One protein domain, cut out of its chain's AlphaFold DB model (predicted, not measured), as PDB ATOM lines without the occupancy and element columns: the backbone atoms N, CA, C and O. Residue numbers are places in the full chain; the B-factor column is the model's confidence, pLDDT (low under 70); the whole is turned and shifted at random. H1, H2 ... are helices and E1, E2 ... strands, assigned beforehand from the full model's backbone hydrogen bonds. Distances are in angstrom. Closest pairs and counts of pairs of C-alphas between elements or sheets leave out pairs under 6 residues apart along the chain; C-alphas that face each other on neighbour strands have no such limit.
ATOM      1  N   SER A   9     153.867 113.153 166.038       88.69
ATOM      2  CA  SER A   9     153.358 112.914 167.394       88.69
ATOM      3  C   SER A   9     154.469 112.507 168.360       88.69
ATOM      4  O   SER A   9     154.519 113.020 169.475       88.69
ATOM      5  N   LEU A  10     155.405 111.657 167.925       88.75
ATOM      6  CA  LEU A  10     156.569 111.280 168.726       88.75
ATOM      7  C   LEU A  10     157.509 112.472 168.928       88.75
ATOM      8  O   LEU A  10     157.913 112.735 170.053       88.75
ATOM      9  N   ALA A  11     157.811 113.235 167.874       88.31
ATOM     10  CA  ALA A  11     158.653 114.427 167.979       88.31
ATOM     11  C   ALA A  11     158.088 115.450 168.984       88.31
ATOM     12  O   ALA A  11     158.844 116.051 169.755       88.31
ATOM     13  N   LEU A  12     156.761 115.608 169.017       88.19
ATOM     14  CA  LEU A  12     156.068 116.413 170.022       88.19
ATOM     15  C   LEU A  12     156.195 115.785 171.414       88.19
ATOM     16  O   LEU A  12     156.610 116.463 172.353       88.19
ATOM     17  N   ALA A  13     155.921 114.483 171.539       89.44
ATOM     18  CA  ALA A  13     155.991 113.757 172.806       89.44
ATOM     19  C   ALA A  13     157.381 113.824 173.448       89.44
ATOM     20  O   ALA A  13     157.471 113.879 174.670       89.44
ATOM     21  N   LEU A  14     158.451 113.839 172.649       89.62
ATOM     22  CA  LEU A  14     159.831 113.889 173.133       89.62
ATOM     23  C   LEU A  14     160.185 115.197 173.850       89.62
ATOM     24  O   LEU A  14     161.076 115.196 174.690       89.62
ATOM     25  N   THR A  15     159.515 116.306 173.527       85.88
ATOM     26  CA  THR A  15     159.843 117.634 174.091       85.88
ATOM     27  C   THR A  15     158.718 118.270 174.893       85.88
ATOM     28  O   THR A  15     158.912 119.315 175.509       85.88
ATOM     29  N   ALA A  16     157.543 117.648 174.914       88.06
ATOM     30  CA  ALA A  16     156.435 118.100 175.732       88.06
ATOM     31  C   ALA A  16     156.718 117.852 177.221       88.06
ATOM     32  O   ALA A  16     157.195 116.787 177.600       88.06
ATOM     33  N   HIS A  17     156.344 118.800 178.083       88.12
ATOM     34  CA  HIS A  17     156.280 118.566 179.532       88.12
ATOM     35  C   HIS A  17     154.991 117.838 179.940       88.12
ATOM     36  O   HIS A  17     154.957 117.101 180.926       88.12
ATOM     37  N   VAL A  18     153.920 118.052 179.173       90.62
ATOM     38  CA  VAL A  18     152.592 117.476 179.380       90.62
ATOM     39  C   VAL A  18     152.071 116.999 178.031       90.62
ATOM     40  O   VAL A  18     152.105 117.741 177.053       90.62
ATOM     41  N   TRP A  19     151.601 115.759 177.988       90.00
ATOM     42  CA  TRP A  19     150.948 115.157 176.838       90.00
ATOM     43  C   TRP A  19     149.434 115.238 177.009       90.00
ATOM     44  O   TRP A  19     148.905 114.847 178.054       90.00
ATOM     45  N   GLN A  20     148.744 115.727 175.984       90.88
ATOM     46  CA  GLN A  20     147.289 115.761 175.936       90.88
ATOM     47  C   GLN A  20     146.816 115.076 174.663       90.88
ATOM     48  O   GLN A  20     147.215 115.472 173.571       90.88
ATOM     49  N   ASP A  21     145.958 114.070 174.810       88.69
ATOM     50  CA  ASP A  21     145.401 113.343 173.671       88.69
ATOM     51  C   ASP A  21     144.054 112.703 174.020       88.69
ATOM     52  O   ASP A  21     143.679 112.583 175.192       88.69
ATOM     53  N   ARG A  22     143.318 112.301 172.988       89.25
ATOM     54  CA  ARG A  22     142.031 111.624 173.103       89.25
ATOM     55  C   ARG A  22     142.240 110.133 173.338       89.25
ATOM     56  O   ARG A  22     142.977 109.474 172.608       89.25
ATOM     57  N   VAL A  23     141.523 109.571 174.306       87.19
ATOM     58  CA  VAL A  23     141.525 108.120 174.515       87.19
ATOM     59  C   VAL A  23     140.821 107.443 173.340       87.19
ATOM     60  O   VAL A  23     139.675 107.761 173.009       87.19
ATOM     61  N   LEU A  24     141.509 106.501 172.695       87.38
ATOM     62  CA  LEU A  24     140.962 105.781 171.550       87.38
ATOM     63  C   LEU A  24     139.680 105.034 171.947       87.38
ATOM     64  O   LEU A  24     139.652 104.309 172.937       87.38
ATOM     65  N   GLY A  25     138.614 105.215 171.166       88.00
ATOM     66  CA  GLY A  25     137.310 104.597 171.431       88.00
ATOM     67  C   GLY A  25     136.457 105.311 172.486       88.00
ATOM     68  O   GLY A  25     135.317 104.910 172.701       88.00
ATOM     69  N   MET A  26     136.954 106.390 173.098       87.00
ATOM     70  CA  MET A  26     136.202 107.220 174.045       87.00
ATOM     71  C   MET A  26     136.119 108.664 173.535       87.00
ATOM     72  O   MET A  26     136.822 109.057 172.601       87.00
ATOM     73  N   SER A  27     135.215 109.472 174.090       86.94
ATOM     74  CA  SER A  27     135.130 110.911 173.779       86.94
ATOM     75  C   SER A  27     135.828 111.786 174.825       86.94
ATOM     76  O   SER A  27     135.593 112.992 174.860       86.94
ATOM     77  N   ASP A  28     136.695 111.177 175.633       90.81
ATOM     78  CA  ASP A  28     137.429 111.825 176.713       90.81
ATOM     79  C   ASP A  28     138.875 112.120 176.308       90.81
ATOM     80  O   ASP A  28     139.538 111.318 175.639       90.81
ATOM     81  N   ASN A  29     139.370 113.275 176.755       90.50
ATOM     82  CA  ASN A  29     140.772 113.661 176.640       90.50
ATOM     83  C   ASN A  29     141.494 113.386 177.959       90.50
ATOM     84  O   ASN A  29     140.975 113.690 179.033       90.50
ATOM     85  N   VAL A  30     142.718 112.875 177.869       91.06
ATOM     86  CA  VAL A  30     143.622 112.716 179.012       91.06
ATOM     87  C   VAL A  30     144.734 113.749 178.952       91.06
ATOM     88  O   VAL A  30     145.194 114.117 177.875       91.06
ATOM     89  N   ILE A  31     145.168 114.208 180.126       92.00
ATOM     90  CA  ILE A  31     146.297 115.123 180.304       92.00
ATOM     91  C   ILE A  31     147.267 114.440 181.264       92.00
ATOM     92  O   ILE A  31     146.917 114.166 182.410       92.00
ATOM     93  N   LEU A  32     148.473 114.131 180.792       91.62
ATOM     94  CA  LEU A  32     149.464 113.345 181.528       91.62
ATOM     95  C   LEU A  32     150.826 114.051 181.503       91.62
ATOM     96  O   LEU A  32     151.222 114.561 180.458       91.62
ATOM     97  N   PRO A  33     151.590 114.077 182.610       92.06
ATOM     98  CA  PRO A  33     152.966 114.556 182.561       92.06
ATOM     99  C   PRO A  33     153.816 113.615 181.696       92.06
ATOM    100  O   PRO A  33     153.748 112.395 181.858       92.06
ATOM    101  N   GLN A  34     154.656 114.168 180.823       90.12
ATOM    102  CA  GLN A  34     155.612 113.364 180.069       90.12
ATOM    103  C   GLN A  34     156.797 113.010 180.971       90.12
ATOM    104  O   GLN A  34     157.601 113.863 181.342       90.12
ATOM    105  N   ARG A  35     156.885 111.736 181.347       89.25
ATOM    106  CA  ARG A  35     157.966 111.182 182.180       89.25
ATOM    107  C   ARG A  35     158.606 109.942 181.563       89.25
ATOM    108  O   ARG A  35     159.448 109.315 182.202       89.25
ATOM    109  N   ALA A  36     158.175 109.554 180.364       89.19
ATOM    110  CA  ALA A  36     158.725 108.405 179.676       89.19
ATOM    111  C   ALA A  36     160.084 108.758 179.066       89.19
ATOM    112  O   ALA A  36     160.240 109.784 178.405       89.19
ATOM    113  N   THR A  37     161.048 107.861 179.253       89.00
ATOM    114  CA  THR A  37     162.267 107.835 178.445       89.00
ATOM    115  C   THR A  37     162.016 106.920 177.259       89.00
ATOM    116  O   THR A  37     161.655 105.757 177.434       89.00
ATOM    117  N   TRP A  38     162.214 107.444 176.055       91.12
ATOM    118  CA  TRP A  38     161.997 106.710 174.816       91.12
ATOM    119  C   TRP A  38     163.321 106.137 174.325       91.12
ATOM    120  O   TRP A  38     164.315 106.853 174.237       91.12
ATOM    121  N   ALA A  39     163.326 104.847 174.001       92.88
ATOM    122  CA  ALA A  39     164.463 104.172 173.396       92.88
ATOM    123  C   ALA A  39     163.991 103.438 172.142       92.88
ATOM    124  O   ALA A  39     162.966 102.758 172.162       92.88
ATOM    125  N   VAL A  40     164.751 103.583 171.060       91.62
ATOM    126  CA  VAL A  40     164.527 102.871 169.803       91.62
ATOM    127  C   VAL A  40     165.760 102.029 169.533       91.62
ATOM    128  O   VAL A  40     166.882 102.525 169.589       91.62
ATOM    129  N   THR A  41     165.550 100.747 169.257       91.69
ATOM    130  CA  THR A  41     166.612  99.805 168.903       91.69
ATOM    131  C   THR A  41     166.354  99.276 167.506       91.69
ATOM    132  O   THR A  41     165.237  98.858 167.202       91.69
ATOM    133  N   GLY A  42     167.383  99.244 166.673       89.19
ATOM    134  CA  GLY A  42     167.298  98.684 165.335       89.19
ATOM    135  C   GLY A  42     168.660  98.684 164.661       89.19
ATOM    136  O   GLY A  42     169.592  99.339 165.124       89.19
ATOM    137  N   ASN A  43     168.753  97.950 163.559       85.88
ATOM    138  CA  ASN A  43     169.902  98.029 162.666       85.88
ATOM    139  C   ASN A  43     169.649  99.172 161.679       85.88
ATOM    140  O   ASN A  43     168.529  99.289 161.188       85.88
ATOM    141  N   ASN A  44     170.664  99.998 161.410       81.94
ATOM    142  CA  ASN A  44     170.604 101.091 160.428       81.94
ATOM    143  C   ASN A  44     169.372 102.007 160.580       81.94
ATOM    144  O   ASN A  44     168.690 102.323 159.610       81.94
ATOM    145  N   VAL A  45     169.055 102.421 161.812       86.50
ATOM    146  CA  VAL A  45     167.893 103.287 162.067       86.50
ATOM    147  C   VAL A  45     168.088 104.650 161.398       86.50
ATOM    148  O   VAL A  45     168.912 105.451 161.832       86.50
ATOM    149  N   THR A  46     167.265 104.937 160.393       84.50
ATOM    150  CA  THR A  46     167.207 106.249 159.736       84.50
ATOM    151  C   THR A  46     166.207 107.154 160.451       84.50
ATOM    152  O   THR A  46     165.049 106.779 160.628       84.50
ATOM    153  N   LEU A  47     166.620 108.362 160.837       85.56
ATOM    154  CA  LEU A  47     165.752 109.397 161.410       85.56
ATOM    155  C   LEU A  47     165.460 110.450 160.336       85.56
ATOM    156  O   LEU A  47     166.343 110.796 159.556       85.56
ATOM    157  N   ARG A  48     164.237 110.984 160.303       82.88
ATOM    158  CA  ARG A  48     163.858 112.076 159.391       82.88
ATOM    159  C   ARG A  48     163.035 113.149 160.102       82.88
ATOM    160  O   ARG A  48     162.649 113.009 161.267       82.88
ATOM    161  N   GLY A  49     162.795 114.247 159.389       80.81
ATOM    162  CA  GLY A  49     162.033 115.386 159.879       80.81
ATOM    163  C   GLY A  49     162.680 116.003 161.116       80.81
ATOM    164  O   GLY A  49     163.838 116.401 161.103       80.81
ATOM    165  N   ASP A  50     161.919 116.069 162.203       81.44
ATOM    166  CA  ASP A  50     162.332 116.719 163.448       81.44
ATOM    167  C   ASP A  50     163.110 115.808 164.413       81.44
ATOM    168  O   ASP A  50     163.569 116.277 165.455       81.44
ATOM    169  N   MET A  51     163.233 114.517 164.098       87.12
ATOM    170  CA  MET A  51     163.830 113.516 164.985       87.12
ATOM    171  C   MET A  51     165.351 113.648 165.182       87.12
ATOM    172  O   MET A  51     165.773 113.485 166.331       87.12
ATOM    173  N   PRO A  52     166.179 113.970 164.158       84.81
ATOM    174  CA  PRO A  52     167.637 114.042 164.315       84.81
ATOM    175  C   PRO A  52     168.066 114.979 165.449       84.81
ATOM    176  O   PRO A  52     168.805 114.585 166.341       84.81
ATOM    177  N   ARG A  53     167.493 116.187 165.511       83.12
ATOM    178  CA  ARG A  53     167.803 117.200 166.541       83.12
ATOM    179  C   ARG A  53     167.256 116.899 167.945       83.12
ATOM    180  O   ARG A  53     167.459 117.704 168.852       83.12
ATOM    181  N   ARG A  54     166.517 115.796 168.111       87.44
ATOM    182  CA  ARG A  54     165.844 115.374 169.359       87.44
ATOM    183  C   ARG A  54     166.303 113.998 169.840       87.44
ATOM    184  O   ARG A  54     165.739 113.467 170.792       87.44
ATOM    185  N   THR A  55     167.289 113.417 169.166       88.62
ATOM    186  CA  THR A  55     167.769 112.058 169.408       88.62
ATOM    187  C   THR A  55     169.289 112.070 169.494       88.62
ATOM    188  O   THR A  55     169.948 112.920 168.904       88.62
TER     189      THR A  55
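AT A GLANCE: This is residues 9 to 55 of the 245 residues of an uncharacterized protein of Actinobacteria bacterium ADurb.Bin444 (UniProt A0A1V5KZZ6). There is little regular structure here: a two-strand hairpin, E1 and E2, makes one end, the short helix H1 comes before it, and a long stretch without a named element, residues 34 to 55, runs out to the other end and folds back. The 47 printed residues hold H1, E1 and E2 in that order, a mixed class with 17 residues in named elements. The whole is loose, with a radius of gyration of the C-alphas of 13.3 A, and spans 39 by 22 by 18 A.

IN THESE COORDINATES: Find C-alpha 9 at (153.358, 112.914, 167.394), where H1 begins; it runs to residue 15. E1, residues 18 to 22, and E2, residues 29 to 33, each measure 13.6 A; E2 ends at C-alpha 33, (152.966, 114.556, 182.561).

HOW THE PARTS SIT: Look at the hairpin of E1 and E2, antiparallel at 160 degrees: N 19 and O 32 are 2.8 A apart, within hydrogen-bond range. The closest C-alphas of H1 and E1, Ala 13 and Trp 19, are 6.6 A apart; H1 and E2 are apart. In H1, 2 of 3 O i to N i+4 pairs are within range.

THE WHOLE: The C-alphas farthest apart, Ser 27 and Asn 44, are 39.2 A apart; residues 23 to 28 and 41 to 46 stand free. The printed part has no cut, H1 to E1 is a tight link, E1 to E2 a short one, and no printed residue is under 70 in pLDDT.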